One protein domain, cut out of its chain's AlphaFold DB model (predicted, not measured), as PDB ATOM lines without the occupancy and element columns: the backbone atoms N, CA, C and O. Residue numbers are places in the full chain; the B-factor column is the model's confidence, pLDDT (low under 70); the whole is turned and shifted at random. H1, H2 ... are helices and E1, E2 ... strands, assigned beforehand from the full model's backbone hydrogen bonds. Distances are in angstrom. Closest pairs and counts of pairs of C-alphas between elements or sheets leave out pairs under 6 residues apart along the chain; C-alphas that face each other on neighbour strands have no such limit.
ATOM      1  N   LEU A  25     -23.952 -35.551  -2.305       98.69
ATOM      2  CA  LEU A  25     -25.215 -35.202  -2.951       98.69
ATOM      3  C   LEU A  25     -25.607 -36.337  -3.892       98.69
ATOM      4  O   LEU A  25     -24.800 -36.757  -4.720       98.69
ATOM      5  N   HIS A  26     -26.835 -36.819  -3.757       98.75
ATOM      6  CA  HIS A  26     -27.362 -37.938  -4.524       98.75
ATOM      7  C   HIS A  26     -28.597 -37.508  -5.303       98.75
ATOM      8  O   HIS A  26     -29.512 -36.904  -4.744       98.75
ATOM      9  N   PHE A  27     -28.624 -37.875  -6.577       98.19
ATOM     10  CA  PHE A  27     -29.727 -37.644  -7.502       98.19
ATOM     11  C   PHE A  27     -30.095 -38.969  -8.155       98.19
ATOM     12  O   PHE A  27     -29.226 -39.818  -8.335       98.19
ATOM     13  N   ILE A  28     -31.349 -39.147  -8.555       97.25
ATOM     14  CA  ILE A  28     -31.783 -40.320  -9.323       97.25
ATOM     15  C   ILE A  28     -32.390 -39.846 -10.639       97.25
ATOM     16  O   ILE A  28     -33.220 -38.933 -10.644       97.25
ATOM     17  N   TRP A  29     -32.010 -40.493 -11.738       95.06
ATOM     18  CA  TRP A  29     -32.749 -40.425 -12.991       95.06
ATOM     19  C   TRP A  29     -32.949 -41.827 -13.559       95.06
ATOM     20  O   TRP A  29     -31.979 -42.521 -13.836       95.06
ATOM     21  N   LEU A  30     -34.206 -42.215 -13.768       93.44
ATOM     22  CA  LEU A  30     -34.581 -43.510 -14.334       93.44
ATOM     23  C   LEU A  30     -35.347 -43.321 -15.644       93.44
ATOM     24  O   LEU A  30     -36.052 -42.324 -15.833       93.44
ATOM     25  N   GLY A  31     -35.240 -44.310 -16.522       88.56
ATOM     26  CA  GLY A  31     -35.850 -44.320 -17.842       88.56
ATOM     27  C   GLY A  31     -34.933 -43.777 -18.948       88.56
ATOM     28  O   GLY A  31     -33.958 -43.065 -18.693       88.56
ATOM     29  N   PRO A  32     -35.270 -44.071 -20.216       79.56
ATOM     30  CA  PRO A  32     -34.326 -44.106 -21.341       79.56
ATOM     31  C   PRO A  32     -33.805 -42.744 -21.817       79.56
ATOM     32  O   PRO A  32     -32.942 -42.688 -22.689       79.56
ATOM     33  N   LYS A  33     -34.343 -41.628 -21.313       85.44
ATOM     34  CA  LYS A  33     -33.997 -40.286 -21.793       85.44
ATOM     35  C   LYS A  33     -33.876 -39.298 -20.642       85.44
ATOM     36  O   LYS A  33     -34.885 -38.870 -20.083       85.44
ATOM     37  N   GLN A  34     -32.642 -38.901 -20.335       85.00
ATOM     38  CA  GLN A  34     -32.379 -37.777 -19.438       85.00
ATOM     39  C   GLN A  34     -32.933 -36.473 -20.037       85.00
ATOM     40  O   GLN A  34     -32.924 -36.296 -21.262       85.00
ATOM     41  N   PRO A  35     -33.430 -35.537 -19.214       85.06
ATOM     42  CA  PRO A  35     -34.004 -34.310 -19.718       85.06
ATOM     43  C   PRO A  35     -32.901 -33.256 -19.918       85.06
ATOM     44  O   PRO A  35     -31.980 -33.161 -19.104       85.06
ATOM     45  N   PRO A  36     -33.016 -32.369 -20.923       82.94
ATOM     46  CA  PRO A  36     -31.959 -31.411 -21.276       82.94
ATOM     47  C   PRO A  36     -31.685 -30.336 -20.204       82.94
ATOM     48  O   PRO A  36     -30.774 -29.523 -20.353       82.94
ATOM     49  N   TYR A  37     -32.478 -30.294 -19.129       88.56
ATOM     50  CA  TYR A  37     -32.251 -29.412 -17.984       88.56
ATOM     51  C   TYR A  37     -31.370 -30.030 -16.886       88.56
ATOM     52  O   TYR A  37     -30.846 -29.273 -16.073       88.56
ATOM     53  N   LEU A  38     -31.196 -31.360 -16.844       91.62
ATOM     54  CA  LEU A  38     -30.559 -32.055 -15.714       91.62
ATOM     55  C   LEU A  38     -29.103 -31.623 -15.509       91.62
ATOM     56  O   LEU A  38     -28.736 -31.200 -14.416       91.62
ATOM     57  N   GLU A  39     -28.306 -31.621 -16.577       92.50
ATOM     58  CA  GLU A  39     -26.914 -31.156 -16.555       92.50
ATOM     59  C   GLU A  39     -26.806 -29.704 -16.049       92.50
ATOM     60  O   GLU A  39     -25.990 -29.384 -15.183       92.50
ATOM     61  N   LYS A  40     -27.691 -28.814 -16.523       94.75
ATOM     62  CA  LYS A  40     -27.733 -27.414 -16.069       94.75
ATOM     63  C   LYS A  40     -28.105 -27.296 -14.594       94.75
ATOM     64  O   LYS A  40     -27.618 -26.389 -13.927       94.75
ATOM     65  N   PHE A  41     -28.954 -28.186 -14.081       95.62
ATOM     66  CA  PHE A  41     -29.331 -28.206 -12.670       95.62
ATOM     67  C   PHE A  41     -28.178 -28.728 -11.809       95.62
ATOM     68  O   PHE A  41     -27.827 -28.062 -10.838       95.62
ATOM     69  N   MET A  42     -27.513 -29.818 -12.202       95.69
ATOM     70  CA  MET A  42     -26.316 -30.338 -11.521       95.69
ATOM     71  C   MET A  42     -25.185 -29.300 -11.443       95.69
ATOM     72  O   MET A  42     -24.608 -29.114 -10.372       95.69
ATOM     73  N   LYS A  43     -24.961 -28.512 -12.504       96.69
ATOM     74  CA  LYS A  43     -24.016 -27.376 -12.490       96.69
ATOM     75  C   LYS A  43     -24.334 -26.316 -11.424       96.69
ATOM     76  O   LYS A  43     -23.422 -25.682 -10.899       96.69
ATOM     77  N   THR A  44     -25.600 -26.148 -11.017       97.75
ATOM     78  CA  THR A  44     -25.921 -25.275  -9.866       97.75
ATOM     79  C   THR A  44     -25.452 -25.859  -8.537       97.75
ATOM     80  O   THR A  44     -25.063 -25.100  -7.657       97.75
ATOM     81  N   PHE A  45     -25.441 -27.185  -8.384       97.81
ATOM     82  CA  PHE A  45     -24.900 -27.836  -7.191       97.81
ATOM     83  C   PHE A  45     -23.370 -27.794  -7.169       97.81
ATOM     84  O   PHE A  45     -22.802 -27.645  -6.096       97.81
ATOM     85  N   GLU A  46     -22.696 -27.819  -8.322       96.25
ATOM     86  CA  GLU A  46     -21.242 -27.593  -8.397       96.25
ATOM     87  C   GLU A  46     -20.889 -26.188  -7.882       96.25
ATOM     88  O   GLU A  46     -20.044 -26.038  -7.002       96.25
ATOM     89  N   ALA A  47     -21.613 -25.168  -8.357       97.69
ATOM     90  CA  ALA A  47     -21.404 -23.771  -7.976       97.69
ATOM     91  C   ALA A  47     -21.867 -23.411  -6.549       97.69
ATOM     92  O   ALA A  47     -21.434 -22.401  -5.994       97.69
ATOM     93  N   HIS A  48     -22.787 -24.181  -5.957       97.94
ATOM     94  CA  HIS A  48     -23.441 -23.839  -4.685       97.94
ATOM     95  C   HIS A  48     -23.315 -24.907  -3.587       97.94
ATOM     96  O   HIS A  48     -23.879 -24.747  -2.504       97.94
ATOM     97  N   ALA A  49     -22.556 -25.975  -3.814       97.69
ATOM     98  CA  ALA A  49     -22.196 -26.950  -2.790       97.69
ATOM     99  C   ALA A  49     -20.684 -27.260  -2.804       97.69
ATOM    100  O   ALA A  49     -20.293 -28.425  -2.932       97.69
ATOM    101  N   PRO A  50     -19.802 -26.250  -2.664       97.44
ATOM    102  CA  PRO A  50     -18.360 -26.468  -2.700       97.44
ATOM    103  C   PRO A  50     -17.912 -27.491  -1.644       97.44
ATOM    104  O   PRO A  50     -18.314 -27.467  -0.475       97.44
ATOM    105  N   GLY A  51     -17.081 -28.440  -2.081       96.25
ATOM    106  CA  GLY A  51     -16.608 -29.559  -1.263       96.25
ATOM    107  C   GLY A  51     -17.618 -30.698  -1.047       96.25
ATOM    108  O   GLY A  51     -17.351 -31.570  -0.219       96.25
ATOM    109  N   TYR A  52     -18.753 -30.716  -1.755       97.88
ATOM    110  CA  TYR A  52     -19.653 -31.872  -1.816       97.88
ATOM    111  C   TYR A  52     -19.374 -32.729  -3.052       97.88
ATOM    112  O   TYR A  52     -19.207 -32.217  -4.156       97.88
ATOM    113  N   LYS A  53     -19.373 -34.057  -2.882       98.19
ATOM    114  CA  LYS A  53     -19.278 -35.009  -3.999       98.19
ATOM    115  C   LYS A  53     -20.675 -35.343  -4.516       98.19
ATOM    116  O   LYS A  53     -21.514 -35.783  -3.731       98.19
ATOM    117  N   GLN A  54     -20.917 -35.152  -5.809       97.56
ATOM    118  CA  GLN A  54     -22.195 -35.472  -6.451       97.56
ATOM    119  C   GLN A  54     -22.185 -36.879  -7.056       97.56
ATOM    120  O   GLN A  54     -21.151 -37.332  -7.546       97.56
ATOM    121  N   ARG A  55     -23.338 -37.554  -7.055       97.94
ATOM    122  CA  ARG A  55     -23.595 -38.757  -7.853       97.94
ATOM    123  C   ARG A  55     -25.029 -38.756  -8.377       97.94
ATOM    124  O   ARG A  55     -25.976 -38.658  -7.597       97.94
ATOM    125  N   LEU A  56     -25.161 -38.901  -9.691       97.75
ATOM    126  CA  LEU A  56     -26.402 -39.302 -10.343       97.75
ATOM    127  C   LEU A  56     -26.448 -40.835 -10.372       97.75
ATOM    128  O   LEU A  56     -25.454 -41.461 -10.731       97.75
ATOM    129  N   TRP A  57     -27.574 -41.409  -9.963       98.12
ATOM    130  CA  TRP A  57     -27.847 -42.843  -9.974       98.12
ATOM    131  C   TRP A  57     -28.851 -43.169 -11.088       98.12
ATOM    132  O   TRP A  57     -29.858 -42.463 -11.220       98.12
ATOM    133  N   GLY A  58     -28.572 -44.209 -11.876       96.94
ATOM    134  CA  GLY A  58     -29.350 -44.616 -13.054       96.94
ATOM    135  C   GLY A  58     -29.957 -46.019 -12.967       96.94
ATOM    136  O   GLY A  58     -29.866 -46.688 -11.939       96.94
ATOM    137  N   ASP A  59     -30.565 -46.477 -14.065       96.62
ATOM    138  CA  ASP A  59     -31.099 -47.842 -14.189       96.62
ATOM    139  C   ASP A  59     -30.014 -48.917 -13.998       96.62
ATOM    140  O   ASP A  59     -30.238 -49.877 -13.261       96.62
ATOM    141  N   ASP A  60     -28.828 -48.718 -14.583       96.75
ATOM    142  CA  ASP A  60     -27.698 -49.664 -14.527       96.75
ATOM    143  C   ASP A  60     -27.090 -49.798 -13.120       96.75
ATOM    144  O   ASP A  60     -26.428 -50.786 -12.799       96.75
ATOM    145  N   ASP A  61     -27.337 -48.826 -12.233       98.19
ATOM    146  CA  ASP A  61     -26.936 -48.930 -10.833       98.19
ATOM    147  C   ASP A  61     -27.790 -49.942 -10.052       98.19
ATOM    148  O   ASP A  61     -27.354 -50.387  -8.985       98.19
ATOM    149  N   ILE A  62     -28.991 -50.297 -10.534       98.12
ATOM    150  CA  ILE A  62     -29.961 -51.147  -9.827       98.12
ATOM    151  C   ILE A  62     -29.503 -52.612  -9.863       98.12
ATOM    152  O   ILE A  62     -30.005 -53.455 -10.601       98.12
ATOM    153  N   THR A  63     -28.535 -52.921  -9.004       98.44
ATOM    154  CA  THR A  63     -27.954 -54.252  -8.822       98.44
ATOM    155  C   THR A  63     -28.087 -54.701  -7.370       98.44
ATOM    156  O   THR A  63     -28.078 -53.879  -6.450       98.44
ATOM    157  N   LYS A  64     -28.111 -56.018  -7.130       98.25
ATOM    158  CA  LYS A  64     -28.121 -56.591  -5.769       98.25
ATOM    159  C   LYS A  64     -26.894 -56.191  -4.930       98.25
ATOM    160  O   LYS A  64     -26.951 -56.235  -3.707       98.25
ATOM    161  N   LYS A  65     -25.798 -55.770  -5.576       98.00
ATOM    162  CA  LYS A  65     -24.586 -55.240  -4.928       98.00
ATOM    163  C   LYS A  65     -24.773 -53.812  -4.404       98.00
ATOM    164  O   LYS A  65     -24.287 -53.503  -3.320       98.00
ATOM    165  N   ASN A  66     -25.442 -52.950  -5.169       98.00
ATOM    166  CA  ASN A  66     -25.651 -51.543  -4.806       98.00
ATOM    167  C   ASN A  66     -26.891 -51.341  -3.917       98.00
ATOM    168  O   ASN A  66     -26.893 -50.435  -3.085       98.00
ATOM    169  N   PHE A  67     -27.915 -52.186  -4.084       98.56
ATOM    170  CA  PHE A  67     -29.205 -52.098  -3.389       98.56
ATOM    171  C   PHE A  67     -29.583 -53.393  -2.635       98.56
ATOM    172  O   PHE A  67     -30.695 -53.891  -2.808       98.56
ATOM    173  N   PRO A  68     -28.692 -54.014  -1.836       98.50
ATOM    174  CA  PRO A  68     -28.952 -55.316  -1.214       98.50
ATOM    175  C   PRO A  68     -30.219 -55.379  -0.342       98.50
ATOM    176  O   PRO A  68     -30.735 -56.476  -0.134       98.50
ATOM    177  N   ILE A  69     -30.720 -54.248   0.168       98.62
ATOM    178  CA  ILE A  69     -31.923 -54.189   1.006       98.62
ATOM    179  C   ILE A  69     -33.194 -54.058   0.154       98.62
ATOM    180  O   ILE A  69     -34.181 -54.744   0.418       98.62
ATOM    181  N   THR A  70     -33.197 -53.184  -0.857       98.62
ATOM    182  CA  THR A  70     -34.403 -52.870  -1.646       98.62
ATOM    183  C   THR A  70     -34.481 -53.571  -2.998       98.62
ATOM    184  O   THR A  70     -35.553 -53.553  -3.596       98.62
ATOM    185  N   TYR A  71     -33.417 -54.223  -3.480       98.62
ATOM    186  CA  TYR A  71     -33.351 -54.829  -4.820       98.62
ATOM    187  C   TYR A  71     -34.532 -55.753  -5.138       98.62
ATOM    188  O   TYR A  71     -35.166 -55.601  -6.181       98.62
ATOM    189  N   ASP A  72     -34.882 -56.676  -4.236       98.19
ATOM    190  CA  ASP A  72     -35.987 -57.610  -4.479       98.19
ATOM    191  C   ASP A  72     -37.361 -56.913  -4.463       98.19
ATOM    192  O   ASP A  72     -38.246 -57.293  -5.229       98.19
ATOM    193  N   THR A  73     -37.537 -55.843  -3.678       98.19
ATOM    194  CA  THR A  73     -38.734 -54.984  -3.741       98.19
ATOM    195  C   THR A  73     -38.757 -54.157  -5.027       98.19
ATOM    196  O   THR A  73     -39.801 -54.052  -5.662       98.19
ATOM    197  N   ILE A  74     -37.614 -53.617  -5.465       98.25
ATOM    198  CA  ILE A  74     -37.486 -52.860  -6.716       98.25
ATOM    199  C   ILE A  74     -37.823 -53.743  -7.923       98.25
ATOM    200  O   ILE A  74     -38.553 -53.284  -8.796       98.25
ATOM    201  N   LYS A  75     -37.374 -55.007  -7.967       97.88
ATOM    202  CA  LYS A  75     -37.787 -55.959  -9.016       97.88
ATOM    203  C   LYS A  75     -39.311 -56.112  -9.072       97.88
ATOM    204  O   LYS A  75     -39.897 -55.816 -10.108       97.88
ATOM    205  N   LYS A  76     -39.946 -56.431  -7.938       96.81
ATOM    206  CA  LYS A  76     -41.412 -56.549  -7.827       96.81
ATOM    207  C   LYS A  76     -42.143 -55.267  -8.237       96.81
ATOM    208  O   LYS A  76     -43.188 -55.323  -8.867       96.81
ATOM    209  N   VAL A  77     -41.602 -54.092  -7.904       95.06
ATOM    210  CA  VAL A  77     -42.140 -52.796  -8.354       95.06
ATOM    211  C   VAL A  77     -42.027 -52.648  -9.878       95.06
ATOM    212  O   VAL A  77     -42.965 -52.156 -10.502       95.06
ATOM    213  N   ARG A  78     -40.901 -53.055 -10.482       94.94
ATOM    214  CA  ARG A  78     -40.658 -52.968 -11.935       94.94
ATOM    215  C   ARG A  78     -41.501 -53.949 -12.748       94.94
ATOM    216  O   ARG A  78     -41.831 -53.607 -13.876       94.94
ATOM    217  N   GLU A  79     -41.885 -55.098 -12.193       95.25
ATOM    218  CA  GLU A  79     -42.798 -56.059 -12.841       95.25
ATOM    219  C   GLU A  79     -44.139 -55.407 -13.232       95.25
ATOM    220  O   GLU A  79     -44.659 -55.684 -14.304       95.25
ATOM    221  N   TYR A  80     -44.637 -54.450 -12.438       91.50
ATOM    222  CA  TYR A  80     -45.852 -53.682 -12.752       91.50
ATOM    223  C   TYR A  80     -45.631 -52.505 -13.725       91.50
ATOM    224  O   TYR A  80     -46.557 -51.734 -13.965       91.50
ATOM    225  N   GLN A  81     -44.429 -52.266 -14.258       91.56
ATOM    226  CA  GLN A  81     -44.187 -51.138 -15.168       91.56
ATOM    227  C   GLN A  81     -44.907 -51.363 -16.508       91.56
ATOM    228  O   GLN A  81     -44.563 -52.262 -17.262       91.56
ATOM    229  N   GLY A  82     -45.865 -50.494 -16.845       89.12
ATOM    230  CA  GLY A  82     -46.678 -50.624 -18.059       89.12
ATOM    231  C   GLY A  82     -47.944 -51.474 -17.901       89.12
ATOM    232  O   GLY A  82     -48.785 -51.449 -18.798       89.12
ATOM    233  N   ASP A  83     -48.142 -52.138 -16.759       90.19
ATOM    234  CA  ASP A  83     -49.355 -52.911 -16.481       90.19
ATOM    235  C   ASP A  83     -50.611 -52.034 -16.466       90.19
ATOM    236  O   ASP A  83     -50.584 -50.881 -16.025       90.19
ATOM    237  N   LYS A  84     -51.738 -52.610 -16.897       89.19
ATOM    238  CA  LYS A  84     -53.055 -51.962 -16.868       89.19
ATOM    239  C   LYS A  84     -53.467 -51.646 -15.426       89.19
ATOM    240  O   LYS A  84     -53.570 -52.544 -14.589       89.19
ATOM    241  N   SER A 105     -46.850 -46.197 -14.203       88.88
ATOM    242  CA  SER A 105     -45.469 -45.721 -14.249       88.88
ATOM    243  C   SER A 105     -44.872 -45.843 -12.851       88.88
ATOM    244  O   SER A 105     -45.327 -45.188 -11.912       88.88
ATOM    245  N   LYS A 106     -43.882 -46.723 -12.707       91.62
ATOM    246  CA  LYS A 106     -43.299 -47.151 -11.432       91.62
ATOM    247  C   LYS A 106     -41.936 -46.526 -11.136       91.62
ATOM    248  O   LYS A 106     -41.455 -46.652 -10.014       91.62
ATOM    249  N   TYR A 107     -41.361 -45.767 -12.074       92.50
ATOM    250  CA  TYR A 107     -40.074 -45.075 -11.913       92.50
ATOM    251  C   TYR A 107     -39.948 -44.279 -10.607       92.50
ATOM    252  O   TYR A 107     -38.919 -44.352  -9.944       92.50
ATOM    253  N   ALA A 108     -40.988 -43.554 -10.192       90.62
ATOM    254  CA  ALA A 108     -40.940 -42.807  -8.938       90.62
ATOM    255  C   ALA A 108     -40.938 -43.724  -7.697       90.62
ATOM    256  O   ALA A 108     -40.218 -43.439  -6.745       90.62
ATOM    257  N   GLN A 109     -41.667 -44.849  -7.725       93.81
ATOM    258  CA  GLN A 109     -41.711 -45.826  -6.626       93.81
ATOM    259  C   GLN A 109     -40.355 -46.531  -6.477       93.81
ATOM    260  O   GLN A 109     -39.862 -46.723  -5.369       93.81
ATOM    261  N   VAL A 110     -39.695 -46.825  -7.603       97.06
ATOM    262  CA  VAL A 110     -38.300 -47.289  -7.625       97.06
ATOM    263  C   VAL A 110     -37.357 -46.218  -7.059       97.06
ATOM    264  O   VAL A 110     -36.544 -46.523  -6.190       97.06
ATOM    265  N   ALA A 111     -37.495 -44.954  -7.478       97.06
ATOM    266  CA  ALA A 111     -36.661 -43.853  -6.992       97.06
ATOM    267  C   ALA A 111     -36.839 -43.562  -5.486       97.06
ATOM    268  O   ALA A 111     -35.905 -43.101  -4.831       97.06
ATOM    269  N   ASP A 112     -38.009 -43.833  -4.902       97.94
ATOM    270  CA  ASP A 112     -38.224 -43.799  -3.449       97.94
ATOM    271  C   ASP A 112     -37.426 -44.877  -2.717       97.94
ATOM    272  O   ASP A 112     -36.684 -44.578  -1.784       97.94
ATOM    273  N   LEU A 113     -37.523 -46.129  -3.159       98.56
ATOM    274  CA  LEU A 113     -36.767 -47.226  -2.554       98.56
ATOM    275  C   LEU A 113     -35.255 -46.976  -2.668       98.56
ATOM    276  O   LEU A 113     -34.533 -47.026  -1.668       98.56
ATOM    277  N   MET A 114     -34.801 -46.576  -3.861       98.81
ATOM    278  CA  MET A 114     -33.407 -46.226  -4.115       98.81
ATOM    279  C   MET A 114     -32.919 -45.079  -3.220       98.81
ATOM    280  O   MET A 114     -31.861 -45.213  -2.605       98.81
ATOM    281  N   ARG A 115     -33.647 -43.953  -3.110       98.69
ATOM    282  CA  ARG A 115     -33.154 -42.785  -2.348       98.69
ATOM    283  C   ARG A 115     -32.980 -43.096  -0.864       98.69
ATOM    284  O   ARG A 115     -32.026 -42.608  -0.256       98.69
ATOM    285  N   TYR A 116     -33.856 -43.919  -0.280       98.81
ATOM    286  CA  TYR A 116     -33.714 -44.332   1.115       98.81
ATOM    287  C   TYR A 116     -32.482 -45.207   1.313       98.81
ATOM    288  O   TYR A 116     -31.704 -44.939   2.229       98.81
ATOM    289  N   GLU A 117     -32.256 -46.202   0.451       98.88
ATOM    290  CA  GLU A 117     -31.092 -47.080   0.575       98.88
ATOM    291  C   GLU A 117     -29.773 -46.353   0.279       98.88
ATOM    292  O   GLU A 117     -28.832 -46.477   1.060       98.88
ATOM    293  N   ILE A 118     -29.718 -45.502  -0.753       98.88
ATOM    294  CA  ILE A 118     -28.541 -44.675  -1.072       98.88
ATOM    295  C   ILE A 118     -28.115 -43.845   0.144       98.88
ATOM    296  O   ILE A 118     -26.950 -43.881   0.549       98.88
ATOM    297  N   VAL A 119     -29.044 -43.105   0.759       98.81
ATOM    298  CA  VAL A 119     -28.712 -42.259   1.913       98.81
ATOM    299  C   VAL A 119     -28.461 -43.105   3.169       98.81
ATOM    300  O   VAL A 119     -27.602 -42.750   3.973       98.81
ATOM    301  N   ASN A 120     -29.110 -44.260   3.335       98.69
ATOM    302  CA  ASN A 120     -28.820 -45.170   4.445       98.69
ATOM    303  C   ASN A 120     -27.409 -45.777   4.358       98.69
ATOM    304  O   ASN A 120     -26.717 -45.860   5.371       98.69
ATOM    305  N   THR A 121     -26.978 -46.175   3.164       98.44
ATOM    306  CA  THR A 121     -25.687 -46.830   2.920       98.44
ATOM    307  C   THR A 121     -24.542 -45.821   2.889       98.44
ATOM    308  O   THR A 121     -23.527 -46.000   3.563       98.44
ATOM    309  N   TYR A 122     -24.690 -44.721   2.147       98.38
ATOM    310  CA  TYR A 122     -23.599 -43.769   1.921       98.38
ATOM    311  C   TYR A 122     -23.649 -42.531   2.818       98.38
ATOM    312  O   TYR A 122     -22.630 -41.835   2.922       98.38
ATOM    313  N   GLY A 123     -24.797 -42.244   3.434       98.38
ATOM    314  CA  GLY A 123     -25.091 -40.949   4.039       98.38
ATOM    315  C   GLY A 123     -25.122 -39.816   3.013       98.38
ATOM    316  O   GLY A 123     -24.866 -40.000   1.817       98.38
ATOM    317  N   GLY A 124     -25.373 -38.612   3.511       98.44
ATOM    318  CA  GLY A 124     -25.402 -37.389   2.717       98.44
ATOM    319  C   GLY A 124     -26.820 -36.912   2.465       98.44
ATOM    320  O   GLY A 124     -27.706 -37.160   3.279       98.44
ATOM    321  N   TYR A 125     -27.014 -36.212   1.354       98.75
ATOM    322  CA  TYR A 125     -28.255 -35.527   1.017       98.75
ATOM    323  C   TYR A 125     -28.774 -36.017  -0.328       98.75
ATOM    324  O   TYR A 125     -28.019 -36.095  -1.295       98.75
ATOM    325  N   TYR A 126     -30.062 -36.322  -0.390       98.81
ATOM    326  CA  TYR A 126     -30.773 -36.619  -1.620       98.81
ATOM    327  C   TYR A 126     -31.525 -35.379  -2.118       98.81
ATOM    328  O   TYR A 126     -32.108 -34.642  -1.320       98.81
ATOM    329  N   PHE A 127     -31.547 -35.191  -3.436       98.25
ATOM    330  CA  PHE A 127     -32.359 -34.199  -4.135       98.25
ATOM    331  C   PHE A 127     -33.004 -34.834  -5.374       98.25
ATOM    332  O   PHE A 127     -32.343 -35.537  -6.137       98.25
ATOM    333  N   ASP A 128     -34.279 -34.534  -5.631       95.69
ATOM    334  CA  ASP A 128     -34.902 -34.892  -6.910       95.69
ATOM    335  C   ASP A 128     -34.224 -34.165  -8.085       95.69
ATOM    336  O   ASP A 128     -33.917 -32.975  -8.013       95.69
ATOM    337  N   ALA A 129     -34.097 -34.854  -9.222       92.62
ATOM    338  CA  ALA A 129     -33.452 -34.360 -10.445       92.62
ATOM    339  C   ALA A 129     -34.094 -33.101 -11.079       92.62
ATOM    340  O   ALA A 129     -33.522 -32.496 -11.985       92.62
ATOM    341  N   ASN A 130     -35.280 -32.681 -10.619       92.00
ATOM    342  CA  ASN A 130     -35.931 -31.421 -10.999       92.00
ATOM    343  C   ASN A 130     -35.806 -30.312  -9.936       92.00
ATOM    344  O   ASN A 130     -36.616 -29.377  -9.912       92.00
ATOM    345  N   MET A 131     -34.808 -30.421  -9.059       95.75
ATOM    346  CA  MET A 131     -34.377 -29.376  -8.136       95.75
ATOM    347  C   MET A 131     -33.078 -28.729  -8.622       95.75
ATOM    348  O   MET A 131     -32.233 -29.391  -9.215       95.75
ATOM    349  N   PHE A 132     -32.901 -27.438  -8.348       96.50
ATOM    350  CA  PHE A 132     -31.645 -26.716  -8.574       96.50
ATOM    351  C   PHE A 132     -31.394 -25.707  -7.452       96.50
ATOM    352  O   PHE A 132     -32.340 -25.255  -6.797       96.50
ATOM    353  N   LEU A 133     -30.129 -25.358  -7.222       97.69
ATOM    354  CA  LEU A 133     -29.715 -24.381  -6.216       97.69
ATOM    355  C   LEU A 133     -29.622 -22.961  -6.789       97.69
ATOM    356  O   LEU A 133     -29.474 -22.742  -7.989       97.69
ATOM    357  N   LEU A 134     -29.711 -21.991  -5.883       97.00
ATOM    358  CA  LEU A 134     -29.559 -20.554  -6.126       97.00
ATOM    359  C   LEU A 134     -28.587 -19.880  -5.142       97.00
ATOM    360  O   LEU A 134     -28.316 -18.686  -5.275       97.00
ATOM    361  N   LYS A 135     -28.128 -20.606  -4.115       95.94
ATOM    362  CA  LYS A 135     -27.233 -20.118  -3.061       95.94
ATOM    363  C   LYS A 135     -26.408 -21.248  -2.474       95.94
ATOM    364  O   LYS A 135     -26.909 -22.366  -2.362       95.94
ATOM    365  N   ASP A 136     -25.221 -20.898  -1.986       97.44
ATOM    366  CA  ASP A 136     -24.355 -21.782  -1.210       97.44
ATOM    367  C   ASP A 136     -25.100 -22.469  -0.047       97.44
ATOM    368  O   ASP A 136     -25.652 -21.798   0.827       97.44
ATOM    369  N   ILE A 137     -25.106 -23.805  -0.029       96.81
ATOM    370  CA  ILE A 137     -25.750 -24.625   1.015       96.81
ATOM    371  C   ILE A 137     -24.804 -25.048   2.151       96.81
ATOM    372  O   ILE A 137     -25.251 -25.695   3.100       96.81
ATOM    373  N   THR A 138     -23.513 -24.700   2.120       95.44
ATOM    374  CA  THR A 138     -22.523 -25.244   3.069       95.44
ATOM    375  C   THR A 138     -22.848 -24.889   4.518       95.44
ATOM    376  O   THR A 138     -22.843 -25.766   5.382       95.44
ATOM    377  N   LYS A 139     -23.211 -23.625   4.779       94.12
ATOM    378  CA  LYS A 139     -23.624 -23.143   6.109       94.12
ATOM    379  C   LYS A 139     -24.983 -23.705   6.537       94.12
ATOM    380  O   LYS A 139     -25.165 -24.006   7.711       94.12
ATOM    381  N   LEU A 140     -25.916 -23.884   5.597       95.25
ATOM    382  CA  LEU A 140     -27.243 -24.460   5.858       95.25
ATOM    383  C   LEU A 140     -27.134 -25.908   6.371       95.25
ATOM    384  O   LEU A 140     -27.891 -26.320   7.247       95.25
ATOM    385  N   PHE A 141     -26.182 -26.663   5.821       95.44
ATOM    386  CA  PHE A 141     -25.962 -28.085   6.095       95.44
ATOM    387  C   PHE A 141     -24.922 -28.360   7.193       95.44
ATOM    388  O   PHE A 141     -24.667 -29.518   7.525       95.44
ATOM    389  N   ASN A 142     -24.366 -27.321   7.824       92.25
ATOM    390  CA  ASN A 142     -23.568 -27.464   9.041       92.25
ATOM    391  C   ASN A 142     -24.489 -27.701  10.256       92.25
ATOM    392  O   ASN A 142     -24.789 -26.788  11.026       92.25
ATOM    393  N   ARG A 143     -25.011 -28.927  10.365       92.19
ATOM    394  CA  ARG A 143     -26.020 -29.355  11.345       92.19
ATOM    395  C   ARG A 143     -25.479 -30.453  12.262       92.19
ATOM    396  O   ARG A 143     -24.634 -31.249  11.853       92.19
ATOM    397  N   LYS A 144     -25.984 -30.498  13.500       94.50
ATOM    398  CA  LYS A 144     -25.670 -31.556  14.485       94.50
ATOM    399  C   LYS A 144     -26.672 -32.714  14.418       94.50
ATOM    400  O   LYS A 144     -26.409 -33.792  14.941       94.50
ATOM    401  N   GLU A 145     -27.831 -32.475  13.816       96.81
ATOM    402  CA  GLU A 145     -28.924 -33.429  13.713       96.81
ATOM    403  C   GLU A 145     -28.602 -34.565  12.732       96.81
ATOM    404  O   GLU A 145     -28.069 -34.346  11.644       96.81
ATOM    405  N   LYS A 146     -28.937 -35.802  13.121       97.19
ATOM    406  CA  LYS A 146     -28.585 -37.020  12.364       97.19
ATOM    407  C   LYS A 146     -29.450 -37.240  11.120       97.19
ATOM    408  O   LYS A 146     -29.068 -38.014  10.241       97.19
ATOM    409  N   PHE A 147     -30.592 -36.567  11.052       98.44
ATOM    410  CA  PHE A 147     -31.480 -36.495   9.899       98.44
ATOM    411  C   PHE A 147     -31.859 -35.030   9.651       98.44
ATOM    412  O   PHE A 147     -32.121 -34.280  10.591       98.44
ATOM    413  N   VAL A 148     -31.950 -34.610   8.396       98.62
ATOM    414  CA  VAL A 148     -32.563 -33.334   8.028       98.62
ATOM    415  C   VAL A 148     -33.551 -33.517   6.889       98.62
ATOM    416  O   VAL A 148     -33.372 -34.365   6.023       98.62
ATOM    417  N   GLY A 149     -34.584 -32.687   6.864       98.38
ATOM    418  CA  GLY A 149     -35.549 -32.642   5.774       98.38
ATOM    419  C   GLY A 149     -35.947 -31.214   5.451       98.38
ATOM    420  O   GLY A 149     -35.626 -30.269   6.169       98.38
ATOM    421  N   CYS A 150     -36.692 -31.041   4.373       98.31
ATOM    422  CA  CYS A 150     -37.446 -29.823   4.122       98.31
ATOM    423  C   CYS A 150     -38.808 -30.270   3.610       98.31
ATOM    424  O   CYS A 150     -38.883 -31.139   2.746       98.31
ATOM    425  N   ASN A 151     -39.873 -29.709   4.167       96.62
ATOM    426  CA  ASN A 151     -41.231 -30.152   3.893       96.62
ATOM    427  C   ASN A 151     -42.045 -29.010   3.296       96.62
ATOM    428  O   ASN A 151     -42.062 -27.902   3.839       96.62
ATOM    429  N   GLU A 152     -42.753 -29.277   2.204       92.00
ATOM    430  CA  GLU A 152     -43.481 -28.262   1.454       92.00
ATOM    431  C   GLU A 152     -44.650 -27.662   2.245       92.00
ATOM    432  O   GLU A 152     -44.999 -26.505   2.014       92.00
ATOM    433  N   LEU A 153     -45.189 -28.387   3.233       91.75
ATOM    434  CA  LEU A 153     -46.242 -27.923   4.147       91.75
ATOM    435  C   LEU A 153     -45.705 -27.213   5.406       91.75
ATOM    436  O   LEU A 153     -46.482 -26.840   6.285       91.75
ATOM    437  N   GLY A 154     -44.387 -27.016   5.509       94.12
ATOM    438  CA  GLY A 154     -43.730 -26.374   6.648       94.12
ATOM    439  C   GLY A 154     -43.099 -27.353   7.650       94.12
ATOM    440  O   GLY A 154     -43.321 -28.564   7.574       94.12
ATOM    441  N   PRO A 155     -42.299 -26.836   8.604       96.25
ATOM    442  CA  PRO A 155     -41.428 -27.650   9.455       96.25
ATOM    443  C   PRO A 155     -42.136 -28.345  10.629       96.25
ATOM    444  O   PRO A 155     -41.543 -29.190  11.293       96.25
ATOM    445  N   ASN A 156     -43.404 -28.020  10.912       95.31
ATOM    446  CA  ASN A 156     -44.123 -28.577  12.059       95.31
ATOM    447  C   ASN A 156     -44.648 -29.996  11.768       95.31
ATOM    448  O   ASN A 156     -45.788 -30.183  11.333       95.31
ATOM    449  N   MET A 157     -43.827 -31.008  12.057       94.12
ATOM    450  CA  MET A 157     -44.172 -32.421  11.845       94.12
ATOM    451  C   MET A 157     -45.336 -32.913  12.723       94.12
ATOM    452  O   MET A 157     -46.037 -33.842  12.321       94.12
ATOM    453  N   LYS A 158     -45.622 -32.268  13.868       92.25
ATOM    454  CA  LYS A 158     -46.813 -32.576  14.692       92.25
ATOM    455  C   LYS A 158     -48.123 -32.206  13.978       92.25
ATOM    456  O   LYS A 158     -49.163 -32.774  14.295       92.25
ATOM    457  N   LYS A 159     -48.081 -31.285  13.003       90.50
ATOM    458  CA  LYS A 159     -49.236 -30.876  12.180       90.50
ATOM    459  C   LYS A 159     -49.233 -31.462  10.763       90.50
ATOM    460  O   LYS A 159     -50.314 -31.609  10.197       90.50
ATOM    461  N   SER A 160     -48.057 -31.746  10.195       89.12
ATOM    462  CA  SER A 160     -47.909 -32.230   8.815       89.12
ATOM    463  C   SER A 160     -48.177 -33.740   8.692       89.12
ATOM    464  O   SER A 160     -47.509 -34.514   9.389       89.12
ATOM    465  N   PRO A 161     -49.092 -34.174   7.798       87.12
ATOM    466  CA  PRO A 161     -49.342 -35.592   7.513       87.12
ATOM    467  C   PRO A 161     -48.264 -36.225   6.619       87.12
ATOM    468  O   PRO A 161     -48.176 -37.445   6.553       87.12
ATOM    469  N   ILE A 162     -47.430 -35.404   5.972       91.88
ATOM    470  CA  ILE A 162     -46.331 -35.817   5.087       91.88
ATOM    471  C   ILE A 162     -45.009 -35.128   5.464       91.88
ATOM    472  O   ILE A 162     -44.989 -34.158   6.228       91.88
ATOM    473  N   LEU A 163     -43.914 -35.646   4.916       95.81
ATOM    474  CA  LEU A 163     -42.560 -35.113   4.967       95.81
ATOM    475  C   LEU A 163     -41.958 -35.364   3.591       95.81
ATOM    476  O   LEU A 163     -41.703 -36.515   3.251       95.81
ATOM    477  N   SER A 164     -41.753 -34.306   2.806       95.00
ATOM    478  CA  SER A 164     -41.194 -34.429   1.457       95.00
ATOM    479  C   SER A 164     -39.975 -35.348   1.400       95.00
ATOM    480  O   SER A 164     -38.982 -35.118   2.091       95.00
ATOM    481  N   ASN A 165     -40.025 -36.350   0.525       96.44
ATOM    482  CA  ASN A 165     -38.874 -37.183   0.187       96.44
ATOM    483  C   ASN A 165     -38.126 -36.668  -1.064       96.44
ATOM    484  O   ASN A 165     -37.125 -37.259  -1.471       96.44
ATOM    485  N   SER A 166     -38.568 -35.541  -1.648       96.00
ATOM    486  CA  SER A 166     -37.860 -34.819  -2.717       96.00
ATOM    487  C   SER A 166     -36.535 -34.207  -2.256       96.00
ATOM    488  O   SER A 166     -35.626 -34.055  -3.067       96.00
ATOM    489  N   PHE A 167     -36.419 -33.874  -0.967       98.31
ATOM    490  CA  PHE A 167     -35.161 -33.514  -0.320       98.31
ATOM    491  C   PHE A 167     -35.135 -34.014   1.126       98.31
ATOM    492  O   PHE A 167     -35.998 -33.660   1.934       98.31
ATOM    493  N   PHE A 168     -34.078 -34.743   1.468       98.81
ATOM    494  CA  PHE A 168     -33.684 -35.038   2.842       98.81
ATOM    495  C   PHE A 168     -32.185 -35.346   2.888       98.81
ATOM    496  O   PHE A 168     -31.555 -35.579   1.859       98.81
ATOM    497  N   GLY A 169     -31.602 -35.374   4.079       98.69
ATOM    498  CA  GLY A 169     -30.260 -35.899   4.290       98.69
ATOM    499  C   GLY A 169     -30.160 -36.649   5.604       98.69
ATOM    500  O   GLY A 169     -30.920 -36.385   6.532       98.69
ATOM    501  N   ALA A 170     -29.236 -37.596   5.695       98.69
ATOM    502  CA  ALA A 170     -29.008 -38.337   6.926       98.69
ATOM    503  C   ALA A 170     -27.575 -38.859   7.041       98.69
ATOM    504  O   ALA A 170     -26.854 -39.036   6.053       98.69
ATOM    505  N   VAL A 171     -27.168 -39.148   8.276       98.31
ATOM    506  CA  VAL A 171     -26.008 -40.009   8.523       98.31
ATOM    507  C   VAL A 171     -26.297 -41.425   7.998       98.31
ATOM    508  O   VAL A 171     -27.465 -41.839   7.985       98.31
ATOM    509  N   PRO A 172     -25.267 -42.197   7.600       98.19
ATOM    510  CA  PRO A 172     -25.450 -43.607   7.281       98.19
ATOM    511  C   PRO A 172     -26.139 -44.336   8.439       98.19
ATOM    512  O   PRO A 172     -25.906 -44.014   9.607       98.19
ATOM    513  N   ASN A 173     -26.962 -45.338   8.134       97.00
ATOM    514  CA  ASN A 173     -27.660 -46.155   9.126       97.00
ATOM    515  C   ASN A 173     -28.586 -45.376  10.090       97.00
ATOM    516  O   ASN A 173     -28.841 -45.846  11.203       97.00
ATOM    517  N   SER A 174     -29.093 -44.199   9.693       96.25
ATOM    518  CA  SER A 174     -29.983 -43.397  10.548       96.25
ATOM    519  C   SER A 174     -31.243 -44.173  10.981       96.25
ATOM    520  O   SER A 174     -31.791 -44.940  10.183       96.25
ATOM    521  N   PRO A 175     -31.762 -43.970  12.212       97.62
ATOM    522  CA  PRO A 175     -32.945 -44.688  12.697       97.62
ATOM    523  C   PRO A 175     -34.189 -44.518  11.816       97.62
ATOM    524  O   PRO A 175     -34.962 -45.460  11.671       97.62
ATOM    525  N   VAL A 176     -34.358 -43.344  11.194       98.00
ATOM    526  CA  VAL A 176     -35.460 -43.052  10.262       98.00
ATOM    527  C   VAL A 176     -35.384 -43.967   9.041       98.00
ATOM    528  O   VAL A 176     -36.346 -44.672   8.734       98.00
ATOM    529  N   LEU A 177     -34.221 -44.016   8.383       98.56
ATOM    530  CA  LEU A 177     -34.045 -44.817   7.171       98.56
ATOM    531  C   LEU A 177     -34.024 -46.321   7.472       98.56
ATOM    532  O   LEU A 177     -34.618 -47.095   6.732       98.56
ATOM    533  N   LYS A 178     -33.469 -46.745   8.612       98.25
ATOM    534  CA  LYS A 178     -33.563 -48.142   9.064       98.25
ATOM    535  C   LYS A 178     -34.996 -48.629   9.288       98.25
ATOM    536  O   LYS A 178     -35.235 -49.827   9.181       98.25
ATOM    537  N   ARG A 179     -35.945 -47.740   9.607       98.19
ATOM    538  CA  ARG A 179     -37.358 -48.114   9.795       98.19
ATOM    539  C   ARG A 179     -38.113 -48.259   8.472       98.19
ATOM    540  O   ARG A 179     -38.892 -49.198   8.367       98.19
ATOM    541  N   ILE A 180     -37.855 -47.416   7.466       97.06
ATOM    542  CA  ILE A 180     -38.476 -47.559   6.127       97.06
ATOM    543  C   ILE A 180     -37.833 -48.677   5.290       97.06
ATOM    544  O   ILE A 180     -38.498 -49.310   4.483       97.06
ATOM    545  N   LEU A 181     -36.555 -48.978   5.538       98.44
ATOM    546  CA  LEU A 181     -35.816 -50.087   4.919       98.44
ATOM    547  C   LEU A 181     -35.944 -51.415   5.690       98.44
ATOM    548  O   LEU A 181     -35.277 -52.393   5.363       98.44
ATOM    549  N   ASN A 182     -36.757 -51.466   6.747       96.00
ATOM    550  CA  ASN A 182     -36.985 -52.695   7.500       96.00
ATOM    551  C   ASN A 182     -37.785 -53.695   6.650       96.00
ATOM    552  O   ASN A 182     -38.782 -53.313   6.041       96.00
ATOM    553  N   LYS A 183     -37.420 -54.985   6.682       93.81
ATOM    554  CA  LYS A 183     -38.113 -56.042   5.925       93.81
ATOM    555  C   LYS A 183     -39.639 -56.023   6.119       93.81
ATOM    556  O   LYS A 183     -40.358 -56.065   5.135       93.81
ATOM    557  N   LYS A 184     -40.139 -55.858   7.351       92.38
ATOM    558  CA  LYS A 184     -41.584 -55.775   7.647       92.38
ATOM    559  C   LYS A 184     -42.260 -54.566   6.991       92.38
ATOM    560  O   LYS A 184     -43.428 -54.661   6.640       92.38
ATOM    561  N   PHE A 185     -41.551 -53.443   6.845       94.38
ATOM    562  CA  PHE A 185     -42.064 -52.288   6.107       94.38
ATOM    563  C   PHE A 185     -42.105 -52.602   4.606       94.38
ATOM    564  O   PHE A 185     -43.151 -52.465   3.981       94.38
ATOM    565  N   LEU A 186     -40.996 -53.101   4.053       93.94
ATOM    566  CA  LEU A 186     -40.861 -53.429   2.630       93.94
ATOM    567  C   LEU A 186     -41.836 -54.527   2.167       93.94
ATOM    568  O   LEU A 186     -42.364 -54.437   1.063       93.94
ATOM    569  N   ASP A 187     -42.098 -55.529   3.010       91.44
ATOM    570  CA  ASP A 187     -43.082 -56.592   2.768       91.44
ATOM    571  C   ASP A 187     -44.536 -56.077   2.832       91.44
ATOM    572  O   ASP A 187     -45.426 -56.729   2.292       91.44
ATOM    573  N   SER A 188     -44.796 -54.939   3.497       89.50
ATOM    574  CA  SER A 188     -46.150 -54.372   3.645       89.50
ATOM    575  C   SER A 188     -46.575 -53.415   2.527       89.50
ATOM    576  O   SER A 188     -47.738 -53.024   2.500       89.50
ATOM    577  N   ILE A 189     -45.659 -53.051   1.621       89.62
ATOM    578  CA  ILE A 189     -45.906 -52.096   0.530       89.62
ATOM    579  C   ILE A 189     -46.968 -52.647  -0.430       89.62
ATOM    580  O   ILE A 189     -46.750 -53.672  -1.082       89.62
ATOM    581  N   ASP A 190     -48.073 -51.920  -0.603       87.88
ATOM    582  CA  ASP A 190     -49.024 -52.200  -1.679       87.88
ATOM    583  C   ASP A 190     -48.428 -51.753  -3.029       87.88
ATOM    584  O   ASP A 190     -48.204 -50.574  -3.316       87.88
ATOM    585  N   LEU A 191     -48.146 -52.731  -3.891       87.75
ATOM    586  CA  LEU A 191     -47.582 -52.507  -5.221       87.75
ATOM    587  C   LEU A 191     -48.633 -52.119  -6.272       87.75
ATOM    588  O   LEU A 191     -48.261 -51.696  -7.367       87.75
ATOM    589  N   LYS A 192     -49.929 -52.234  -5.966       83.88
ATOM    590  CA  LYS A 192     -51.055 -51.970  -6.876       83.88
ATOM    591  C   LYS A 192     -51.843 -50.714  -6.503       83.88
ATOM    592  O   LYS A 192     -52.564 -50.194  -7.349       83.88
ATOM    593  N   THR A 193     -51.704 -50.186  -5.286       80.88
ATOM    594  CA  THR A 193     -52.372 -48.927  -4.931       80.88
ATOM    595  C   THR A 193     -51.904 -47.746  -5.789       80.88
ATOM    596  O   THR A 193     -50.771 -47.673  -6.277       80.88
ATOM    597  N   LEU A 194     -52.807 -46.778  -5.937       77.19
ATOM    598  CA  LEU A 194     -52.515 -45.465  -6.496       77.19
ATOM    599  C   LEU A 194     -51.993 -44.477  -5.432       77.19
ATOM    600  O   LEU A 194     -51.502 -43.420  -5.824       77.19
ATOM    601  N   ASP A 195     -52.101 -44.777  -4.129       78.88
ATOM    602  CA  ASP A 195     -51.612 -43.961  -2.991       78.88
ATOM    603  C   ASP A 195     -50.109 -44.182  -2.716       78.88
ATOM    604  O   ASP A 195     -49.662 -44.353  -1.581       78.88
ATOM    605  N   VAL A 196     -49.294 -44.206  -3.774       84.81
ATOM    606  CA  VAL A 196     -47.852 -44.506  -3.673       84.81
ATOM    607  C   VAL A 196     -47.106 -43.488  -2.792       84.81
ATOM    608  O   VAL A 196     -46.082 -43.801  -2.182       84.81
ATOM    609  N   ASP A 197     -47.657 -42.281  -2.648       82.00
ATOM    610  CA  ASP A 197     -47.170 -41.255  -1.733       82.00
ATOM    611  C   ASP A 197     -47.216 -41.675  -0.253       82.00
ATOM    612  O   ASP A 197     -46.385 -41.195   0.523       82.00
ATOM    613  N   PHE A 198     -48.101 -42.598   0.134       85.88
ATOM    614  CA  PHE A 198     -48.168 -43.175   1.483       85.88
ATOM    615  C   PHE A 198     -47.484 -44.543   1.621       85.88
ATOM    616  O   PHE A 198     -47.073 -44.873   2.731       85.88
ATOM    617  N   GLU A 199     -47.282 -45.279   0.525       88.56
ATOM    618  CA  GLU A 199     -46.553 -46.559   0.527       88.56
ATOM    619  C   GLU A 199     -45.028 -46.384   0.528       88.56
ATOM    620  O   GLU A 199     -44.322 -46.982   1.340       88.56
ATOM    621  N   THR A 200     -44.496 -45.535  -0.359       93.69
ATOM    622  CA  THR A 200     -43.049 -45.259  -0.449       93.69
ATOM    623  C   THR A 200     -42.709 -43.777  -0.358       93.69
ATOM    624  O   THR A 200     -41.575 -43.439  -0.022       93.69
ATOM    625  N   GLY A 201     -43.667 -42.886  -0.614       93.38
ATOM    626  CA  GLY A 201     -43.411 -41.458  -0.779       93.38
ATOM    627  C   GLY A 201     -43.358 -40.615   0.506       93.38
ATOM    628  O   GLY A 201     -42.977 -41.090   1.582       93.38
ATOM    629  N   PRO A 202     -43.728 -39.320   0.419       93.94
ATOM    630  CA  PRO A 202     -43.692 -38.379   1.543       93.94
ATOM    631  C   PRO A 202     -44.507 -38.783   2.783       93.94
ATOM    632  O   PRO A 202     -44.174 -38.381   3.902       93.94
ATOM    633  N   GLY A 203     -45.584 -39.552   2.611       90.88
ATOM    634  CA  GLY A 203     -46.379 -40.123   3.697       90.88
ATOM    635  C   GLY A 203     -45.645 -41.258   4.412       90.88
ATOM    636  O   GLY A 203     -45.581 -41.259   5.642       90.88
ATOM    637  N   ALA A 204     -44.996 -42.153   3.661       93.75
ATOM    638  CA  ALA A 204     -44.169 -43.230   4.207       93.75
ATOM    639  C   ALA A 204     -42.979 -42.686   5.015       93.75
ATOM    640  O   ALA A 204     -42.784 -43.054   6.178       93.75
ATOM    641  N   LEU A 205     -42.225 -41.733   4.446       97.44
ATOM    642  CA  LEU A 205     -41.097 -41.091   5.131       97.44
ATOM    643  C   LEU A 205     -41.544 -40.362   6.410       97.44
ATOM    644  O   LEU A 205     -40.859 -40.402   7.435       97.44
ATOM    645  N   ARG A 206     -42.721 -39.726   6.383       96.69
ATOM    646  CA  ARG A 206     -43.311 -39.100   7.570       96.69
ATOM    647  C   ARG A 206     -43.732 -40.116   8.618       96.69
ATOM    648  O   ARG A 206     -43.538 -39.842   9.802       96.69
ATOM    649  N   TYR A 207     -44.326 -41.231   8.209       93.94
ATOM    650  CA  TYR A 207     -44.804 -42.280   9.106       93.94
ATOM    651  C   TYR A 207     -43.658 -42.879   9.927       93.94
ATOM    652  O   TYR A 207     -43.793 -43.042  11.140       93.94
ATOM    653  N   VAL A 208     -42.502 -43.123   9.300       95.56
ATOM    654  CA  VAL A 208     -41.332 -43.676   9.997       95.56
ATOM    655  C   VAL A 208     -40.565 -42.664  10.853       95.56
ATOM    656  O   VAL A 208     -39.709 -43.090  11.627       95.56
ATOM    657  N   LEU A 209     -40.831 -41.354  10.752       96.94
ATOM    658  CA  LEU A 209     -40.206 -40.329  11.601       96.94
ATOM    659  C   LEU A 209     -40.865 -40.293  12.992       96.94
ATOM    660  O   LEU A 209     -42.028 -39.906  13.145       96.94
ATOM    661  N   ASN A 210     -40.086 -40.619  14.022       97.38
ATOM    662  CA  ASN A 210     -40.470 -40.487  15.419       97.38
ATOM    663  C   ASN A 210     -40.113 -39.082  15.928       97.38
ATOM    664  O   ASN A 210     -38.971 -38.788  16.282       97.38
ATOM    665  N   ILE A 211     -41.132 -38.227  15.989       96.12
ATOM    666  CA  ILE A 211     -41.025 -36.808  16.356       96.12
ATOM    667  C   ILE A 211     -40.416 -36.567  17.740       96.12
ATOM    668  O   ILE A 211     -39.807 -35.518  17.938       96.12
ATOM    669  N   ASP A 212     -40.600 -37.491  18.680       96.19
ATOM    670  CA  ASP A 212     -40.216 -37.291  20.077       96.19
ATOM    671  C   ASP A 212     -38.901 -38.022  20.433       96.19
ATOM    672  O   ASP A 212     -38.363 -37.805  21.514       96.19
ATOM    673  N   LYS A 213     -38.359 -38.868  19.533       97.00
ATOM    674  CA  LYS A 213     -37.127 -39.658  19.769       97.00
ATOM    675  C   LYS A 213     -36.008 -39.476  18.740       97.00
ATOM    676  O   LYS A 213     -34.853 -39.737  19.069       97.00
ATOM    677  N   ASP A 214     -36.302 -39.094  17.496       97.69
ATOM    678  CA  ASP A 214     -35.252 -38.954  16.483       97.69
ATOM    679  C   ASP A 214     -34.499 -37.621  16.609       97.69
ATOM    680  O   ASP A 214     -35.073 -36.569  16.882       97.69
ATOM    681  N   SER A 215     -33.201 -37.643  16.309       97.38
ATOM    682  CA  SER A 215     -32.403 -36.426  16.120       97.38
ATOM    683  C   SER A 215     -32.618 -35.895  14.700       97.38
ATOM    684  O   SER A 215     -31.944 -36.343  13.768       97.38
ATOM    685  N   TYR A 216     -33.572 -34.971  14.527       97.94
ATOM    686  CA  TYR A 216     -33.908 -34.402  13.220       97.94
ATOM    687  C   TYR A 216     -34.050 -32.872  13.206       97.94
ATOM    688  O   TYR A 216     -34.426 -32.255  14.198       97.94
ATOM    689  N   HIS A 217     -33.832 -32.271  12.032       98.19
ATOM    690  CA  HIS A 217     -34.192 -30.880  11.744       98.19
ATOM    691  C   HIS A 217     -34.986 -30.766  10.440       98.19
ATOM    692  O   HIS A 217     -34.538 -31.244   9.401       98.19
ATOM    693  N   ILE A 218     -36.140 -30.091  10.460       98.50
ATOM    694  CA  ILE A 218     -36.866 -29.749   9.228       98.50
ATOM    695  C   ILE A 218     -36.678 -28.265   8.924       98.50
ATOM    696  O   ILE A 218     -37.131 -27.406   9.680       98.50
ATOM    697  N   PHE A 219     -36.041 -27.966   7.792       98.31
ATOM    698  CA  PHE A 219     -35.863 -26.599   7.315       98.31
ATOM    699  C   PHE A 219     -37.214 -25.945   6.963       98.31
ATOM    700  O   PHE A 219     -38.143 -26.640   6.528       98.31
ATOM    701  N   PRO A 220     -37.331 -24.605   7.059       97.44
ATOM    702  CA  PRO A 220     -38.495 -23.869   6.568       97.44
ATOM    703  C   PRO A 220     -38.831 -24.230   5.116       97.44
ATOM    704  O   PRO A 220     -37.933 -24.379   4.291       97.44
ATOM    705  N   ALA A 221     -40.118 -24.321   4.771       96.25
ATOM    706  CA  ALA A 221     -40.538 -24.774   3.439       96.25
ATOM    707  C   ALA A 221     -39.930 -23.938   2.297       96.25
ATOM    708  O   ALA A 221     -39.538 -24.478   1.267       96.25
ATOM    709  N   ASN A 222     -39.782 -22.623   2.501       96.00
ATOM    710  CA  ASN A 222     -39.188 -21.705   1.527       96.00
ATOM    711  C   ASN A 222     -37.683 -21.932   1.274       96.00
ATOM    712  O   ASN A 222     -37.141 -21.293   0.380       96.00
ATOM    713  N   THR A 223     -36.997 -22.820   2.001       97.69
ATOM    714  CA  THR A 223     -35.598 -23.173   1.705       97.69
ATOM    715  C   THR A 223     -35.468 -23.816   0.319       97.69
ATOM    716  O   THR A 223     -34.597 -23.405  -0.450       97.69
ATOM    717  N   PHE A 224     -36.364 -24.756  -0.017       97.56
ATOM    718  CA  PHE A 224     -36.360 -25.492  -1.295       97.56
ATOM    719  C   PHE A 224     -37.713 -25.526  -2.035       97.56
ATOM    720  O   PHE A 224     -37.757 -25.802  -3.235       97.56
ATOM    721  N   TYR A 225     -38.816 -25.198  -1.357       96.44
ATOM    722  CA  TYR A 225     -40.173 -25.166  -1.913       96.44
ATOM    723  C   TYR A 225     -40.756 -23.746  -1.801       96.44
ATOM    724  O   TYR A 225     -41.597 -23.499  -0.932       96.44
ATOM    725  N   PRO A 226     -40.340 -22.777  -2.646       95.62
ATOM    726  CA  PRO A 226     -40.872 -21.407  -2.605       95.62
ATOM    727  C   PRO A 226     -42.388 -21.301  -2.822       95.62
ATOM    728  O   PRO A 226     -43.001 -20.306  -2.441       95.62
ATOM    729  N   TYR A 227     -42.982 -22.313  -3.448       93.44
ATOM    730  CA  TYR A 227     -44.397 -22.418  -3.771       93.44
ATOM    731  C   TYR A 227     -44.826 -23.891  -3.723       93.44
ATOM    732  O   TYR A 227     -43.991 -24.798  -3.780       93.44
ATOM    733  N   ILE A 228     -46.137 -24.103  -3.640       89.75
ATOM    734  CA  ILE A 228     -46.800 -25.385  -3.896       89.75
ATOM    735  C   ILE A 228     -47.929 -25.146  -4.899       89.75
ATOM    736  O   ILE A 228     -48.451 -24.028  -4.989       89.75
ATOM    737  N   LEU A 229     -48.291 -26.180  -5.654       83.75
ATOM    738  CA  LEU A 229     -49.477 -26.159  -6.512       83.75
ATOM    739  C   LEU A 229     -50.758 -26.343  -5.657       83.75
ATOM    740  O   LEU A 229     -50.648 -26.645  -4.465       83.75
ATOM    741  N   PRO A 230     -51.967 -26.125  -6.207       78.06
ATOM    742  CA  PRO A 230     -53.213 -26.296  -5.458       78.06
ATOM    743  C   PRO A 230     -53.449 -27.732  -4.986       78.06
ATOM    744  O   PRO A 230     -53.248 -28.681  -5.743       78.06
ATOM    745  N   TRP A 231     -53.906 -27.891  -3.744       67.19
ATOM    746  CA  TRP A 231     -54.101 -29.193  -3.108       67.19
ATOM    747  C   TRP A 231     -55.356 -29.924  -3.591       67.19
ATOM    748  O   TRP A 231     -55.375 -31.154  -3.592       67.19
ATOM    749  N   THR A 232     -56.414 -29.219  -4.001       60.81
ATOM    750  CA  THR A 232     -57.639 -29.866  -4.507       60.81
ATOM    751  C   THR A 232     -57.883 -29.614  -5.979       60.81
ATOM    752  O   THR A 232     -57.389 -28.642  -6.547       60.81
ATOM    753  N   LYS A 275     -36.927 -14.497  -3.615       92.12
ATOM    754  CA  LYS A 275     -35.932 -13.971  -2.671       92.12
ATOM    755  C   LYS A 275     -35.746 -14.950  -1.503       92.12
ATOM    756  O   LYS A 275     -36.688 -15.623  -1.097       92.12
ATOM    757  N   GLY A 276     -34.539 -15.002  -0.943       91.12
ATOM    758  CA  GLY A 276     -34.246 -15.753   0.286       91.12
ATOM    759  C   GLY A 276     -33.938 -17.246   0.108       91.12
ATOM    760  O   GLY A 276     -33.089 -17.742   0.844       91.12
ATOM    761  N   VAL A 277     -34.538 -17.924  -0.872       96.00
ATOM    762  CA  VAL A 277     -34.467 -19.392  -1.045       96.00
ATOM    763  C   VAL A 277     -33.055 -19.907  -1.364       96.00
ATOM    764  O   VAL A 277     -32.247 -19.171  -1.931       96.00
ATOM    765  N   TYR A 278     -32.772 -21.167  -1.018       97.62
ATOM    766  CA  TYR A 278     -31.507 -21.849  -1.339       97.62
ATOM    767  C   TYR A 278     -31.597 -22.670  -2.625       97.62
ATOM    768  O   TYR A 278     -30.614 -22.780  -3.350       97.62
ATOM    769  N   GLY A 279     -32.778 -23.203  -2.934       97.06
ATOM    770  CA  GLY A 279     -33.056 -23.896  -4.185       97.06
ATOM    771  C   GLY A 279     -34.546 -23.934  -4.504       97.06
ATOM    772  O   GLY A 279     -35.368 -23.363  -3.783       97.06
ATOM    773  N   ILE A 280     -34.891 -24.579  -5.615       96.38
ATOM    774  CA  ILE A 280     -36.257 -24.628  -6.144       96.38
ATOM    775  C   ILE A 280     -36.580 -26.035  -6.640       96.38
ATOM    776  O   ILE A 280     -35.964 -26.509  -7.590       96.38
ATOM    777  N   LYS A 281     -37.611 -26.655  -6.060       94.31
ATOM    778  CA  LYS A 281     -38.358 -27.773  -6.655       94.31
ATOM    779  C   LYS A 281     -39.313 -27.263  -7.738       94.31
ATOM    780  O   LYS A 281     -40.129 -26.383  -7.465       94.31
ATOM    781  N   LEU A 282     -39.248 -27.840  -8.940       92.00
ATOM    782  CA  LEU A 282     -40.166 -27.532 -10.045       92.00
ATOM    783  C   LEU A 282     -41.293 -28.564 -10.158       92.00
ATOM    784  O   LEU A 282     -41.190 -29.532 -10.908       92.00
TER     785      LEU A 282
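Overview. This is residues 25 to 84, 105 to 232 and 275 to 282 of the 396 residues of an uncharacterized protein of viral metagenome (UniProt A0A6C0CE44). A twisted sheet of six strands runs through the body, with the long helix H3 packed along one face and H1 over the E2 and E1 end of the opposite face. H2 and H4 run side by side with parts of H3, H7 packs on H4 at a steep tilt, and the small ribbon of E4 and E8 packs on H1 through E4. The printed part has 196 residues with seven named helices and eight named strands, in the order E1 H1 E2 H2 H3 E3 E4 E5 E6 H4 H5 H6 H7 E7 E8. The large sheet is mixed, in the order E2 E1 E3 E6 E5 E7, and E4 and E8 are antiparallel. The class is mixed, helices and strands, with under half of the residues, 88, in named elements; the whole is compact, with a radius of gyration of the C-alphas of 16.1 A and spans of 44 by 41 by 38 A.

Arrangement. E1, residues 25 to 28, is the parallel neighbour of E2, residues 53 to 57, an edge strand; N 27 and O 55 are 2.9 A apart, within hydrogen-bond range. With H1, residues 38 to 48, they make a strand-helix-strand unit, two parallel neighbour strands with a helix between, whose crossover is right-handed. H1 is on the sheet, over E2 and only just over E1, with 3 C-alphas there. H2, residues 71 to 79, touches residues 107 to 113 of H3, residues 107 to 122, at a shallow tilt of 9 degrees, opposite ways; the closest C-alphas, of Ile 74 and Val 110, are 5.7 A apart. H3 is on the opposite face from H1, at a height over the sheet of 8.4 A, over E1 and E3, residues 124 to 127, and runs along the strands; H3 and the sheet make two layers, helix over strands. E3 is parallel to E1, with N 26 and O 125 at 2.8 A. E4, residues 131 to 133, is antiparallel to E8, residues 279 to 281, with N 280 and O 132 at 2.9 A; the closest C-alphas of H1 and E4, those of Phe 41 and Phe 132, are 4.9 A apart. E5, residues 147 to 150, and E6, residues 167 to 170, form a hairpin, with N 148 and O 169 at 2.8 A; E6 is also antiparallel to E3, with N 126 and O 168 at 2.8 A. H4, residues 175 to 180, touches residues 116 to 120 of H3 at a shallow tilt of 29 degrees, closest at the C-alphas of Asn 120 and Leu 177, 5.9 A. H5, residues 183 to 186, is close to H4 but not clearly touching, at 7.2 A between the C-alphas of Leu 186 and Ile 180. H6, residues 196 to 199, and H7, residues 202 to 208, only just touch, with 3 pairs of C-alphas within 8 A, and only at the corner. H7 touches H4 at a steep tilt of 61 degrees, closest at the C-alphas of Val 208 and Val 176, 5.9 A. E7, residues 216 to 219, the other edge strand, is parallel to E5, with N 219 and O 149 at 2.8 A. Every O i to N i+4 pair is within hydrogen-bond range in H2, H3, H4 and H7, and 5 of 7 are in H1; H5 and H6 are too short for such a pair.

Along the chain. E1 begins at C-alpha 25, (-25.215, -35.202, -2.951). H1 is 15.5 A long, E2 13.1 A and H2 12.5 A. H3, 21.6 A, begins at C-alpha 107, (-40.074, -45.075, -11.913). E8 ends at C-alpha 281, (-38.358, -27.773, -6.655).

Size, cuts and confidence. The C-alphas farthest apart, of Lys 84 and Lys 139, are 47.2 A apart. Residues 85 to 104 and 233 to 274 are not printed, with gaps of 10.2 A and 27.0 A between C-alphas. Long links join E2 to H2, E4 to E5 and E5 to E6. Mean pLDDT of the printed part is 94.5; residues 231 to 232 are under 70.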